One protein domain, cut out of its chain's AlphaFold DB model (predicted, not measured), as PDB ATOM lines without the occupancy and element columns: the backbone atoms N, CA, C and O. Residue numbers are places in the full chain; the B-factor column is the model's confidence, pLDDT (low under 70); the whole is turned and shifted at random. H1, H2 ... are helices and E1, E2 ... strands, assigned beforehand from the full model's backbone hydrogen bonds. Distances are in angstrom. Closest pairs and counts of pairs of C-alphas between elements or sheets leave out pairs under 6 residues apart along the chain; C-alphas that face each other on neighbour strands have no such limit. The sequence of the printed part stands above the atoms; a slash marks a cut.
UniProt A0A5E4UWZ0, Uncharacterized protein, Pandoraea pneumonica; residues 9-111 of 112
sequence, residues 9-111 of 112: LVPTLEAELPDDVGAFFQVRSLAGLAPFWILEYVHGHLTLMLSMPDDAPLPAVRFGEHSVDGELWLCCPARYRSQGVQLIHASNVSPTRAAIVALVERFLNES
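AT A GLANCE: This is residues 9 to 111 of the 112 residues of an uncharacterized protein of Pandoraea pneumonica (UniProt A0A5E4UWZ0). The domain is one twisted wall of six antiparallel strands, E1 to E6, with two helices, H1 and H2, that lie side by side, running opposite ways and only grazing the sheet. Across the wall the order is E1 E2 E3 E6 E5 E4, with the longest strand, E5, bending near the edge where E4 lies. The printed part has 103 residues, with two named helices and six named strands in the order H1 E1 E2 E3 E4 E5 E6 H2, and its class is mixed, helices and strands. The whole is compact, with a radius of gyration of the C-alphas of 13.3 A, and spans 36 by 31 by 21 A.

HOW THE PARTS SIT: Start at H1, residues 9 to 16, and set it beside H2, residues 97 to 111: they touch, closest at the C-alphas of Val 10 and Val 101, 6.3 A apart, with a shallow tilt of 11 degrees, opposite ways. In both helices every O i to N i+4 pair is within hydrogen-bond range. Next come E1, residues 24 to 30, E2, residues 33 to 42, and E3, residues 45 to 53, a meander, each strand the antiparallel neighbour of the one before. Look for N 26 and O 39 at 2.8 A in the hairpin E1 and E2, and for N 47 and O 40 at 2.8 A in the hairpin E2 and E3. A second meander is E4, residues 63 to 67, E5, residues 70 to 80, and E6, residues 83 to 91. In its hairpins, N 67 and O 70 are 3.1 A apart, and N 73 and O 89 are 2.7 A apart. E6 is also the antiparallel neighbour of E3, with N 48 and O 88 at 2.9 A, and E3 to E6 form a Greek key, a meander of three strands after a first strand that neighbours the fourth. E3 and E4 are apart. H2 grazes the sheet with residues 99 to 107, and H1, only just on it with 5 pairs of C-alphas within 10 A, grazes it with residues 9 to 13.

IN THESE COORDINATES: Find C-alpha 9 at (191.531, 132.034, 129.838), where H1 begins its 10.5 A. E1 covers 19.8 A, E2 28.0 A, E3 26.7 A and E4 12.4 A. E5 covers 28.4 A and bends by 52 degrees at residue 77; E6 covers 26.3 A. H2 runs 21.1 A to C-alpha 111 at (192.114, 121.263, 138.665).

THE WHOLE: The farthest C-alphas, those of Gly 32 and Val 68, are 37.8 A apart. The printed part has no cut, and no link is long. The model's mean pLDDT over the printed part is 76.4, with 36 residues under 70, among them residues 54 to 80.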
ATOM      1  N   LEU A   9     192.266 132.831 130.815       82.50
ATOM      2  CA  LEU A   9     191.531 132.034 129.838       82.50
ATOM      3  C   LEU A   9     190.028 132.326 129.901       82.50
ATOM      4  O   LEU A   9     189.447 132.677 128.879       82.50
ATOM      5  N   VAL A  10     189.426 132.284 131.095       86.75
ATOM      6  CA  VAL A  10     188.003 132.618 131.297       86.75
ATOM      7  C   VAL A  10     187.681 134.050 130.836       86.75
ATOM      8  O   VAL A  10     186.847 134.183 129.940       86.75
ATOM      9  N   PRO A  11     188.394 135.103 131.291       88.12
ATOM     10  CA  PRO A  11     188.176 136.465 130.792       88.12
ATOM     11  C   PRO A  11     188.328 136.610 129.271       88.12
ATOM     12  O   PRO A  11     187.615 137.392 128.644       88.12
ATOM     13  N   THR A  12     189.253 135.861 128.655       87.19
ATOM     14  CA  THR A  12     189.434 135.880 127.194       87.19
ATOM     15  C   THR A  12     188.208 135.305 126.490       87.19
ATOM     16  O   THR A  12     187.716 135.901 125.535       87.19
ATOM     17  N   LEU A  13     187.677 134.176 126.968       88.94
ATOM     18  CA  LEU A  13     186.478 133.567 126.390       88.94
ATOM     19  C   LEU A  13     185.241 134.452 126.565       88.94
ATOM     20  O   LEU A  13     184.456 134.590 125.628       88.94
ATOM     21  N   GLU A  14     185.086 135.089 127.727       91.00
ATOM     22  CA  GLU A  14     183.997 136.038 127.976       91.00
ATOM     23  C   GLU A  14     184.024 137.223 127.003       91.00
ATOM     24  O   GLU A  14     182.975 137.648 126.515       91.00
ATOM     25  N   ALA A  15     185.219 137.739 126.706       89.62
ATOM     26  CA  ALA A  15     185.400 138.885 125.824       89.62
ATOM     27  C   ALA A  15     185.287 138.537 124.330       89.62
ATOM     28  O   ALA A  15     184.822 139.364 123.543       89.62
ATOM     29  N   GLU A  16     185.740 137.350 123.920       88.50
ATOM     30  CA  GLU A  16     185.902 137.003 122.503       88.50
ATOM     31  C   GLU A  16     184.773 136.143 121.929       88.50
ATOM     32  O   GLU A  16     184.537 136.189 120.717       88.50
ATOM     33  N   LEU A  17     184.082 135.343 122.747       89.94
ATOM     34  CA  LEU A  17     182.990 134.512 122.248       89.94
ATOM     35  C   LEU A  17     181.712 135.353 122.071       89.94
ATOM     36  O   LEU A  17     181.349 136.125 122.962       89.94
ATOM     37  N   PRO A  18     180.985 135.213 120.951       89.88
ATOM     38  CA  PRO A  18     179.627 135.744 120.830       89.88
ATOM     39  C   PRO A  18     178.656 134.953 121.726       89.88
ATOM     40  O   PRO A  18     178.983 133.859 122.172       89.88
ATOM     41  N   ASP A  19     177.450 135.475 121.977       89.75
ATOM     42  CA  ASP A  19     176.441 134.767 122.788       89.75
ATOM     43  C   ASP A  19     176.100 133.376 122.230       89.75
ATOM     44  O   ASP A  19     176.080 132.409 122.993       89.75
ATOM     45  N   ASP A  20     175.935 133.279 120.907       92.25
ATOM     46  CA  ASP A  20     175.783 132.034 120.148       92.25
ATOM     47  C   ASP A  20     177.053 131.765 119.334       92.25
ATOM     48  O   ASP A  20     177.372 132.495 118.392       92.25
ATOM     49  N   VAL A  21     177.790 130.713 119.689       86.00
ATOM     50  CA  VAL A  21     179.162 130.506 119.205       86.00
ATOM     51  C   VAL A  21     179.227 129.727 117.888       86.00
ATOM     52  O   VAL A  21     180.139 129.933 117.088       86.00
ATOM     53  N   GLY A  22     178.245 128.861 117.613       88.50
ATOM     54  CA  GLY A  22     178.321 127.940 116.473       88.50
ATOM     55  C   GLY A  22     179.559 127.038 116.573       88.50
ATOM     56  O   GLY A  22     180.006 126.747 117.675       88.50
ATOM     57  N   ALA A  23     180.110 126.576 115.448       90.31
ATOM     58  CA  ALA A  23     181.378 125.842 115.445       90.31
ATOM     59  C   ALA A  23     182.569 126.810 115.449       90.31
ATOM     60  O   ALA A  23     182.585 127.762 114.666       90.31
ATOM     61  N   PHE A  24     183.583 126.550 116.276       89.75
ATOM     62  CA  PHE A  24     184.775 127.392 116.333       89.75
ATOM     63  C   PHE A  24     186.043 126.621 116.688       89.75
ATOM     64  O   PHE A  24     186.012 125.541 117.273       89.75
ATOM     65  N   PHE A  25     187.171 127.236 116.345       88.88
ATOM     66  CA  PHE A  25     188.503 126.775 116.693       88.88
ATOM     67  C   PHE A  25     189.371 127.985 117.033       88.88
ATOM     68  O   PHE A  25     189.492 128.922 116.239       88.88
ATOM     69  N   GLN A  26     189.965 127.975 118.219       87.19
ATOM     70  CA  GLN A  26     190.840 129.029 118.706       87.19
ATOM     71  C   GLN A  26     192.150 128.435 119.204       87.19
ATOM     72  O   GLN A  26     192.178 127.434 119.912       87.19
ATOM     73  N   VAL A  27     193.243 129.103 118.847       85.12
ATOM     74  CA  VAL A  27     194.575 128.848 119.388       85.12
ATOM     75  C   VAL A  27     195.073 130.151 119.978       85.12
ATOM     76  O   VAL A  27     194.993 131.207 119.335       85.12
ATOM     77  N   ARG A  28     195.585 130.085 121.203       82.69
ATOM     78  CA  ARG A  28     196.199 131.223 121.878       82.69
ATOM     79  C   ARG A  28     197.513 130.796 122.510       82.69
ATOM     80  O   ARG A  28     197.665 129.701 123.042       82.69
ATOM     81  N   SER A  29     198.476 131.697 122.430       75.44
ATOM     82  CA  SER A  29     199.772 131.597 123.083       75.44
ATOM     83  C   SER A  29     200.144 133.005 123.514       75.44
ATOM     84  O   SER A  29     200.033 133.942 122.720       75.44
ATOM     85  N   LEU A  30     200.535 133.167 124.774       65.75
ATOM     86  CA  LEU A  30     201.040 134.445 125.257       65.75
ATOM     87  C   LEU A  30     202.506 134.596 124.848       65.75
ATOM     88  O   LEU A  30     203.303 133.662 124.948       65.75
ATOM     89  N   ALA A  31     202.866 135.784 124.362       59.41
ATOM     90  CA  ALA A  31     204.225 136.061 123.921       59.41
ATOM     91  C   ALA A  31     205.216 135.858 125.080       59.41
ATOM     92  O   ALA A  31     205.164 136.561 126.085       59.41
ATOM     93  N   GLY A  32     206.127 134.896 124.916       57.19
ATOM     94  CA  GLY A  32     207.197 134.619 125.874       57.19
ATOM     95  C   GLY A  32     206.843 133.671 127.023       57.19
ATOM     96  O   GLY A  32     207.718 133.424 127.849       57.19
ATOM     97  N   LEU A  33     205.627 133.113 127.081       56.09
ATOM     98  CA  LEU A  33     205.209 132.255 128.192       56.09
ATOM     99  C   LEU A  33     204.452 131.003 127.735       56.09
ATOM    100  O   LEU A  33     203.569 131.043 126.880       56.09
ATOM    101  N   ALA A  34     204.784 129.884 128.383       57.09
ATOM    102  CA  ALA A  34     203.774 128.893 128.710       57.09
ATOM    103  C   ALA A  34     202.796 129.560 129.698       57.09
ATOM    104  O   ALA A  34     203.279 130.156 130.663       57.09
ATOM    105  N   PRO A  35     201.473 129.493 129.471       69.44
ATOM    106  CA  PRO A  35     200.828 128.439 128.696       69.44
ATOM    107  C   PRO A  35     200.350 128.805 127.281       69.44
ATOM    108  O   PRO A  35     200.028 129.950 126.964       69.44
ATOM    109  N   PHE A  36     200.250 127.775 126.435       80.12
ATOM    110  CA  PHE A  36     199.457 127.814 125.205       80.12
ATOM    111  C   PHE A  36     198.158 127.032 125.418       80.12
ATOM    112  O   PHE A  36     198.142 126.064 126.182       80.12
ATOM    113  N   TRP A  37     197.090 127.422 124.726       85.06
ATOM    114  CA  TRP A  37     195.847 126.662 124.727       85.06
ATOM    115  C   TRP A  37     195.188 126.588 123.355       85.06
ATOM    116  O   TRP A  37     195.367 127.455 122.494       85.06
ATOM    117  N   ILE A  38     194.430 125.513 123.166       88.81
ATOM    118  CA  ILE A  38     193.580 125.261 122.005       88.81
ATOM    119  C   ILE A  38     192.173 125.005 122.524       88.81
ATOM    120  O   ILE A  38     192.012 124.172 123.410       88.81
ATOM    121  N   LEU A  39     191.176 125.690 121.972       90.19
ATOM    122  CA  LEU A  39     189.768 125.428 122.245       90.19
ATOM    123  C   LEU A  39     189.042 125.197 120.926       90.19
ATOM    124  O   LEU A  39     189.074 126.037 120.026       90.19
ATOM    125  N   GLU A  40     188.383 124.059 120.826       93.25
ATOM    126  CA  GLU A  40     187.548 123.683 119.699       93.25
ATOM    127  C   GLU A  40     186.141 123.405 120.205       93.25
ATOM    128  O   GLU A  40     185.976 122.713 121.207       93.25
ATOM    129  N   TYR A  41     185.134 123.891 119.487       91.19
ATOM    130  CA  TYR A  41     183.762 123.438 119.654       91.19
ATOM    131  C   TYR A  41     183.159 123.076 118.305       91.19
ATOM    132  O   TYR A  41     183.140 123.895 117.383       91.19
ATOM    133  N   VAL A  42     182.607 121.871 118.200       92.81
ATOM    134  CA  VAL A  42     181.944 121.377 116.992       92.81
ATOM    135  C   VAL A  42     180.803 120.444 117.392       92.81
ATOM    136  O   VAL A  42     181.016 119.464 118.096       92.81
ATOM    137  N   HIS A  43     179.585 120.718 116.919       90.88
ATOM    138  CA  HIS A  43     178.409 119.847 117.100       90.88
ATOM    139  C   HIS A  43     178.145 119.400 118.555       90.88
ATOM    140  O   HIS A  43     177.825 118.240 118.795       90.88
ATOM    141  N   GLY A  44     178.285 120.302 119.531       87.81
ATOM    142  CA  GLY A  44     178.073 119.975 120.948       87.81
ATOM    143  C   GLY A  44     179.267 119.306 121.625       87.81
ATOM    144  O   GLY A  44     179.187 118.977 122.806       87.81
ATOM    145  N   HIS A  45     180.374 119.116 120.909       89.38
ATOM    146  CA  HIS A  45     181.634 118.662 121.475       89.38
ATOM    147  C   HIS A  45     182.548 119.850 121.730       89.38
ATOM    148  O   HIS A  45     182.764 120.640 120.817       89.38
ATOM    149  N   LEU A  46     183.106 119.945 122.934       89.25
ATOM    150  CA  LEU A  46     184.132 120.913 123.300       89.25
ATOM    151  C   LEU A  46     185.443 120.176 123.570       89.25
ATOM    152  O   LEU A  46     185.469 119.255 124.379       89.25
ATOM    153  N   THR A  47     186.532 120.605 122.948       89.88
ATOM    154  CA  THR A  47     187.876 120.099 123.223       89.88
ATOM    155  C   THR A  47     188.755 121.256 123.675       89.88
ATOM    156  O   THR A  47     188.935 122.217 122.932       89.88
ATOM    157  N   LEU A  48     189.321 121.164 124.877       86.94
ATOM    158  CA  LEU A  48     190.288 122.125 125.404       86.94
ATOM    159  C   LEU A  48     191.625 121.422 125.619       86.94
ATOM    160  O   LEU A  48     191.706 120.448 126.362       86.94
ATOM    161  N   MET A  49     192.678 121.923 124.983       86.44
ATOM    162  CA  MET A  49     194.046 121.498 125.244       86.44
ATOM    163  C   MET A  49     194.812 122.633 125.912       86.44
ATOM    164  O   MET A  49     194.877 123.730 125.362       86.44
ATOM    165  N   LEU A  50     195.413 122.366 127.065       82.56
ATOM    166  CA  LEU A  50     196.244 123.308 127.810       82.56
ATOM    167  C   LEU A  50     197.672 122.791 127.848       82.56
ATOM    168  O   LEU A  50     197.878 121.604 128.068       82.56
ATOM    169  N   SER A  51     198.657 123.664 127.687       81.31
ATOM    170  CA  SER A  51     200.057 123.318 127.918       81.31
ATOM    171  C   SER A  51     200.631 124.155 129.030       81.31
ATOM    172  O   SER A  51     200.611 125.378 128.944       81.31
ATOM    173  N   MET A  52     201.154 123.500 130.053       75.25
ATOM    174  CA  MET A  52     201.598 124.103 131.298       75.25
ATOM    175  C   MET A  52     203.110 123.885 131.466       75.25
ATOM    176  O   MET A  52     203.672 122.936 130.901       75.25
ATOM    177  N   PRO A  53     203.792 124.745 132.240       71.06
ATOM    178  CA  PRO A  53     205.126 124.439 132.749       71.06
ATOM    179  C   PRO A  53     205.178 123.054 133.419       71.06
ATOM    180  O   PRO A  53     204.199 122.617 134.021       71.06
ATOM    181  N   ASP A  54     206.316 122.363 133.316       67.19
ATOM    182  CA  ASP A  54     206.505 120.995 133.838       67.19
ATOM    183  C   ASP A  54     206.324 120.874 135.367       67.19
ATOM    184  O   ASP A  54     206.110 119.771 135.872       67.19
ATOM    185  N   ASP A  55     206.437 121.980 136.103       66.88
ATOM    186  CA  ASP A  55     206.302 122.063 137.559       66.88
ATOM    187  C   ASP A  55     204.902 122.485 138.033       66.88
ATOM    188  O   ASP A  55     204.641 122.485 139.238       66.88
ATOM    189  N   ALA A  56     203.988 122.804 137.111       66.25
ATOM    190  CA  ALA A  56     202.615 123.128 137.465       66.25
ATOM    191  C   ALA A  56     201.858 121.857 137.909       66.25
ATOM    192  O   ALA A  56     201.979 120.812 137.257       66.25
ATOM    193  N   PRO A  57     201.069 121.909 138.999       61.69
ATOM    194  CA  PRO A  57     200.260 120.774 139.420       61.69
ATOM    195  C   PRO A  57     199.256 120.432 138.314       61.69
ATOM    196  O   PRO A  57     198.472 121.271 137.882       61.69
ATOM    197  N   LEU A  58     199.313 119.194 137.823       60.22
ATOM    198  CA  LEU A  58     198.381 118.681 136.822       60.22
ATOM    199  C   LEU A  58     197.286 117.906 137.568       60.22
ATOM    200  O   LEU A  58     197.633 116.960 138.285       60.22
ATOM    201  N   PRO A  59     195.988 118.234 137.417       61.16
ATOM    202  CA  PRO A  59     194.911 117.390 137.924       61.16
ATOM    203  C   PRO A  59     195.058 115.932 137.485       61.16
ATOM    204  O   PRO A  59     195.495 115.620 136.371       61.16
ATOM    205  N   ALA A  60     194.639 115.029 138.371       60.00
ATOM    206  CA  ALA A  60     194.495 113.617 138.051       60.00
ATOM    207  C   ALA A  60     193.412 113.406 136.980       60.00
ATOM    208  O   ALA A  60     192.467 114.185 136.869       60.00
ATOM    209  N   VAL A  61     193.533 112.319 136.214       58.31
ATOM    210  CA  VAL A  61     192.521 111.903 135.226       58.31
ATOM    211  C   VAL A  61     191.157 111.767 135.882       58.31
ATOM    212  O   VAL A  61     191.037 111.094 136.906       58.31
ATOM    213  N   ARG A  62     190.126 112.331 135.254       63.12
ATOM    214  CA  ARG A  62     188.734 112.172 135.683       63.12
ATOM    215  C   ARG A  62     187.893 111.657 134.521       63.12
ATOM    216  O   ARG A  62     187.867 112.234 133.440       63.12
ATOM    217  N   PHE A  63     187.191 110.557 134.737       56.88
ATOM    218  CA  PHE A  63     186.305 109.994 133.725       56.88
ATOM    219  C   PHE A  63     184.850 110.240 134.114       56.88
ATOM    220  O   PHE A  63     184.445 109.855 135.206       56.88
ATOM    221  N   GLY A  64     184.069 110.808 133.191       58.06
ATOM    222  CA  GLY A  64     182.615 110.658 133.169       58.06
ATOM    223  C   GLY A  64     181.854 111.316 134.317       58.06
ATOM    224  O   GLY A  64     180.988 110.675 134.912       58.06
ATOM    225  N   GLU A  65     182.109 112.592 134.605       57.38
ATOM    226  CA  GLU A  65     181.182 113.355 135.445       57.38
ATOM    227  C   GLU A  65     180.006 113.847 134.590       57.38
ATOM    228  O   GLU A  65     180.171 114.665 133.684       57.38
ATOM    229  N   HIS A  66     178.806 113.324 134.863       53.56
ATOM    230  CA  HIS A  66     177.563 113.860 134.309       53.56
ATOM    231  C   HIS A  66     177.188 115.123 135.081       53.56
ATOM    232  O   HIS A  66     177.017 115.075 136.302       53.56
ATOM    233  N   SER A  67     177.027 116.242 134.382       54.12
ATOM    234  CA  SER A  67     176.509 117.477 134.968       54.12
ATOM    235  C   SER A  67     175.323 118.007 134.172       54.12
ATOM    236  O   SER A  67     175.037 117.530 133.075       54.12
ATOM    237  N   VAL A  68     174.629 118.996 134.736       49.88
ATOM    238  CA  VAL A  68     173.454 119.641 134.124       49.88
ATOM    239  C   VAL A  68     173.789 120.257 132.752       49.88
ATOM    240  O   VAL A  68     172.902 120.387 131.914       49.88
ATOM    241  N   ASP A  69     175.073 120.536 132.499       52.94
ATOM    242  CA  ASP A  69     175.584 121.234 131.317       52.94
ATOM    243  C   ASP A  69     176.344 120.325 130.319       52.94
ATOM    244  O   ASP A  69     176.931 120.827 129.358       52.94
ATOM    245  N   GLY A  70     176.343 118.994 130.520       50.12
ATOM    246  CA  GLY A  70     176.926 118.017 129.583       50.12
ATOM    247  C   GLY A  70     177.668 116.834 130.228       50.12
ATOM    248  O   GLY A  70     177.825 116.757 131.451       50.12
ATOM    249  N   GLU A  71     178.137 115.908 129.377       56.16
ATOM    250  CA  GLU A  71     179.035 114.800 129.748       56.16
ATOM    251  C   GLU A  71     180.501 115.233 129.576       56.16
ATOM    252  O   GLU A  71     180.928 115.558 128.462       56.16
ATOM    253  N   LEU A  72     181.277 115.210 130.665       58.78
ATOM    254  CA  LEU A  72     182.688 115.611 130.689       58.78
ATOM    255  C   LEU A  72     183.630 114.396 130.734       58.78
ATOM    256  O   LEU A  72     183.483 113.490 131.559       58.78
ATOM    257  N   TRP A  73     184.658 114.425 129.891       56.25
ATOM    258  CA  TRP A  73     185.764 113.476 129.838       56.25
ATOM    259  C   TRP A  73     187.087 114.236 130.011       56.25
ATOM    260  O   TRP A  73     187.452 115.076 129.189       56.25
ATOM    261  N   LEU A  74     187.844 113.942 131.067       60.66
ATOM    262  CA  LEU A  74     189.181 114.496 131.269       60.66
ATOM    263  C   LEU A  74     190.219 113.440 130.890       60.66
ATOM    264  O   LEU A  74     190.256 112.359 131.480       60.66
ATOM    265  N   CYS A  75     191.086 113.746 129.924       54.97
ATOM    266  CA  CYS A  75     192.191 112.876 129.554       54.97
ATOM    267  C   CYS A  75     193.514 113.406 130.133       54.97
ATOM    268  O   CYS A  75     193.882 114.569 129.984       54.97
ATOM    269  N   CYS A  76     194.176 112.483 130.830       56.22
ATOM    270  CA  CYS A  76     195.445 112.541 131.552       56.22
ATOM    271  C   CYS A  76     196.525 113.464 130.971       56.22
ATOM    272  O   CYS A  76     196.617 113.588 129.747       56.22
ATOM    273  N   PRO A  77     197.426 114.007 131.816       59.38
ATOM    274  CA  PRO A  77     198.575 114.753 131.338       59.38
ATOM    275  C   PRO A  77     199.432 113.948 130.349       59.38
ATOM    276  O   PRO A  77     200.060 112.949 130.703       59.38
ATOM    277  N   ALA A  78     199.480 114.414 129.103       62.72
ATOM    278  CA  ALA A  78     200.489 114.029 128.130       62.72
ATOM    279  C   ALA A  78     201.719 114.930 128.308       62.72
ATOM    280  O   ALA A  78     201.613 116.045 128.806       62.72
ATOM    281  N   ARG A  79     202.904 114.478 127.897       65.38
ATOM    282  CA  ARG A  79     204.075 115.361 127.803       65.38
ATOM    283  C   ARG A  79     204.320 115.724 126.352       65.38
ATOM    284  O   ARG A  79     204.450 114.836 125.510       65.38
ATOM    285  N   TYR A  80     204.439 117.017 126.072       65.19
ATOM    286  CA  TYR A  80     204.952 117.511 124.803       65.19
ATOM    287  C   TYR A  80     206.239 118.289 125.067       65.19
ATOM    288  O   TYR A  80     206.219 119.399 125.590       65.19
ATOM    289  N   ARG A  81     207.382 117.695 124.705       70.88
ATOM    290  CA  ARG A  81     208.716 118.199 125.082       70.88
ATOM    291  C   ARG A  81     208.847 118.298 126.615       70.88
ATOM    292  O   ARG A  81     208.675 117.283 127.280       70.88
ATOM    293  N   SER A  82     209.169 119.480 127.142       69.62
ATOM    294  CA  SER A  82     209.287 119.806 128.571       69.62
ATOM    295  C   SER A  82     208.046 120.539 129.099       69.62
ATOM    296  O   SER A  82     208.168 121.477 129.889       69.62
ATOM    297  N   GLN A  83     206.876 120.249 128.527       72.12
ATOM    298  CA  GLN A  83     205.611 120.817 128.973       72.12
ATOM    299  C   GLN A  83     204.603 119.709 129.248       72.12
ATOM    300  O   GLN A  83     204.455 118.766 128.454       72.12
ATOM    301  N   GLY A  84     203.893 119.855 130.363       76.31
ATOM    302  CA  GLY A  84     202.711 119.067 130.670       76.31
ATOM    303  C   GLY A  84     201.543 119.563 129.830       76.31
ATOM    304  O   GLY A  84     201.255 120.751 129.808       76.31
ATOM    305  N   VAL A  85     200.865 118.663 129.131       77.44
ATOM    306  CA  VAL A  85     199.700 118.965 128.301       77.44
ATOM    307  C   VAL A  85     198.478 118.297 128.897       77.44
ATOM    308  O   VAL A  85     198.504 117.097 129.151       77.44
ATOM    309  N   GLN A  86     197.400 119.047 129.070       78.88
ATOM    310  CA  GLN A  86     196.109 118.536 129.515       78.88
ATOM    311  C   GLN A  86     195.111 118.588 128.381       78.88
ATOM    312  O   GLN A  86     195.052 119.585 127.667       78.88
ATOM    313  N   LEU A  87     194.331 117.521 128.229       80.50
ATOM    314  CA  LEU A  87     193.270 117.447 127.238       80.50
ATOM    315  C   LEU A  87     191.939 117.210 127.937       80.50
ATOM    316  O   LEU A  87     191.746 116.216 128.634       80.50
ATOM    317  N   ILE A  88     190.998 118.103 127.687       80.06
ATOM    318  CA  ILE A  88     189.619 117.993 128.132       80.06
ATOM    319  C   ILE A  88     188.758 117.802 126.900       80.06
ATOM    320  O   ILE A  88     188.934 118.493 125.896       80.06
ATOM    321  N   HIS A  89     187.815 116.883 127.003       84.81
ATOM    322  CA  HIS A  89     186.768 116.703 126.023       84.81
ATOM    323  C   HIS A  89     185.420 116.701 126.737       84.81
ATOM    324  O   HIS A  89     185.215 115.963 127.691       84.81
ATOM    325  N   ALA A  90     184.475 117.502 126.278       83.50
ATOM    326  CA  ALA A  90     183.099 117.463 126.733       83.50
ATOM    327  C   ALA A  90     182.174 117.260 125.545       83.50
ATOM    328  O   ALA A  90     182.495 117.635 124.419       83.50
ATOM    329  N   SER A  91     181.025 116.658 125.805       86.06
ATOM    330  CA  SER A  91     179.996 116.392 124.805       86.06
ATOM    331  C   SER A  91     178.631 116.840 125.313       86.06
ATOM    332  O   SER A  91     178.421 116.974 126.521       86.06
ATOM    333  N   ASN A  92     177.707 117.073 124.381       86.62
ATOM    334  CA  ASN A  92     176.390 117.658 124.640       86.62
ATOM    335  C   ASN A  92     176.444 119.058 125.284       86.62
ATOM    336  O   ASN A  92     175.527 119.449 126.000       86.62
ATOM    337  N   VAL A  93     177.508 119.819 125.018       86.94
ATOM    338  CA  VAL A  93     177.664 121.199 125.493       86.94
ATOM    339  C   VAL A  93     176.762 122.116 124.666       86.94
ATOM    340  O   VAL A  93     176.724 122.012 123.441       86.94
ATOM    341  N   SER A  94     176.033 123.022 125.317       89.25
ATOM    342  CA  SER A  94     175.224 124.027 124.616       89.25
ATOM    343  C   SER A  94     176.122 125.003 123.833       89.25
ATOM    344  O   SER A  94     177.150 125.424 124.367       89.25
ATOM    345  N   PRO A  95     175.756 125.429 122.606       90.38
ATOM    346  CA  PRO A  95     176.568 126.327 121.774       90.38
ATOM    347  C   PRO A  95     176.570 127.789 122.254       90.38
ATOM    348  O   PRO A  95     176.724 128.698 121.438       90.38
ATOM    349  N   THR A  96     176.378 128.040 123.550       92.44
ATOM    350  CA  THR A  96     176.338 129.388 124.117       92.44
ATOM    351  C   THR A  96     177.636 129.722 124.832       92.44
ATOM    352  O   THR A  96     178.247 128.864 125.477       92.44
ATOM    353  N   ARG A  97     178.040 130.998 124.784       93.06
ATOM    354  CA  ARG A  97     179.200 131.488 125.549       93.06
ATOM    355  C   ARG A  97     179.102 131.104 127.021       93.06
ATOM    356  O   ARG A  97     180.075 130.617 127.579       93.06
ATOM    357  N   ALA A  98     177.931 131.289 127.630       91.31
ATOM    358  CA  ALA A  98     177.717 130.994 129.044       91.31
ATOM    359  C   ALA A  98     178.003 129.522 129.389       91.31
ATOM    360  O   ALA A  98     178.687 129.257 130.373       91.31
ATOM    361  N   ALA A  99     177.538 128.574 128.568       87.94
ATOM    362  CA  ALA A  99     177.769 127.149 128.808       87.94
ATOM    363  C   ALA A  99     179.246 126.767 128.638       87.94
ATOM    364  O   ALA A  99     179.805 126.047 129.464       87.94
ATOM    365  N   ILE A 100     179.893 127.288 127.592       89.19
ATOM    366  CA  ILE A 100     181.314 127.033 127.327       89.19
ATOM    367  C   ILE A 100     182.184 127.611 128.451       89.19
ATOM    368  O   ILE A 100     183.055 126.911 128.966       89.19
ATOM    369  N   VAL A 101     181.936 128.859 128.861       89.69
ATOM    370  CA  VAL A 101     182.680 129.524 129.941       89.69
ATOM    371  C   VAL A 101     182.496 128.789 131.266       89.69
ATOM    372  O   VAL A 101     183.495 128.473 131.905       89.69
ATOM    373  N   ALA A 102     181.262 128.444 131.645       86.31
ATOM    374  CA  ALA A 102     180.987 127.749 132.903       86.31
ATOM    375  C   ALA A 102     181.700 126.391 132.989       86.31
ATOM    376  O   ALA A 102     182.274 126.047 134.024       86.31
ATOM    377  N   LEU A 103     181.714 125.626 131.893       83.56
ATOM    378  CA  LEU A 103     182.400 124.337 131.844       83.56
ATOM    379  C   LEU A 103     183.922 124.494 132.004       83.56
ATOM    380  O   LEU A 103     184.559 123.743 132.744       83.56
ATOM    381  N   VAL A 104     184.502 125.476 131.314       83.62
ATOM    382  CA  VAL A 104     185.937 125.766 131.365       83.62
ATOM    383  C   VAL A 104     186.354 126.290 132.741       83.62
ATOM    384  O   VAL A 104     187.355 125.837 133.291       83.62
ATOM    385  N   GLU A 105     185.582 127.207 133.322       84.56
ATOM    386  CA  GLU A 105     185.816 127.746 134.662       84.56
ATOM    387  C   GLU A 105     185.756 126.643 135.721       84.56
ATOM    388  O   GLU A 105     186.665 126.511 136.542       84.56
ATOM    389  N   ARG A 106     184.723 125.794 135.661       78.38
ATOM    390  CA  ARG A 106     184.597 124.630 136.540       78.38
ATOM    391  C   ARG A 106     185.817 123.718 136.435       78.38
ATOM    392  O   ARG A 106     186.349 123.295 137.458       78.38
ATOM    393  N   PHE A 107     186.281 123.446 135.215       75.69
ATOM    394  CA  PHE A 107     187.478 122.642 135.009       75.69
ATOM    395  C   PHE A 107     188.708 123.261 135.683       75.69
ATOM    396  O   PHE A 107     189.408 122.559 136.410       75.69
ATOM    397  N   LEU A 108     188.967 124.552 135.466       76.00
ATOM    398  CA  LEU A 108     190.144 125.221 136.027       76.00
ATOM    399  C   LEU A 108     190.106 125.236 137.564       76.00
ATOM    400  O   LEU A 108     191.114 124.925 138.194       76.00
ATOM    401  N   ASN A 109     188.941 125.503 138.158       74.75
ATOM    402  CA  ASN A 109     188.763 125.563 139.614       74.75
ATOM    403  C   ASN A 109     188.856 124.201 140.312       74.75
ATOM    404  O   ASN A 109     189.221 124.134 141.480       74.75
ATOM    405  N   GLU A 110     188.492 123.112 139.636       65.94
ATOM    406  CA  GLU A 110     188.614 121.761 140.196       65.94
ATOM    407  C   GLU A 110     189.991 121.121 139.935       65.94
ATOM    408  O   GLU A 110     190.268 120.019 140.426       65.94
ATOM    409  N   SER A 111     190.825 121.777 139.126       55.44
ATOM    410  CA  SER A 111     192.114 121.263 138.665       55.44
ATOM    411  C   SER A 111     193.326 121.853 139.379       55.44
ATOM    412  O   SER A 111     194.350 121.173 139.475       55.44
TER     413      SER A 111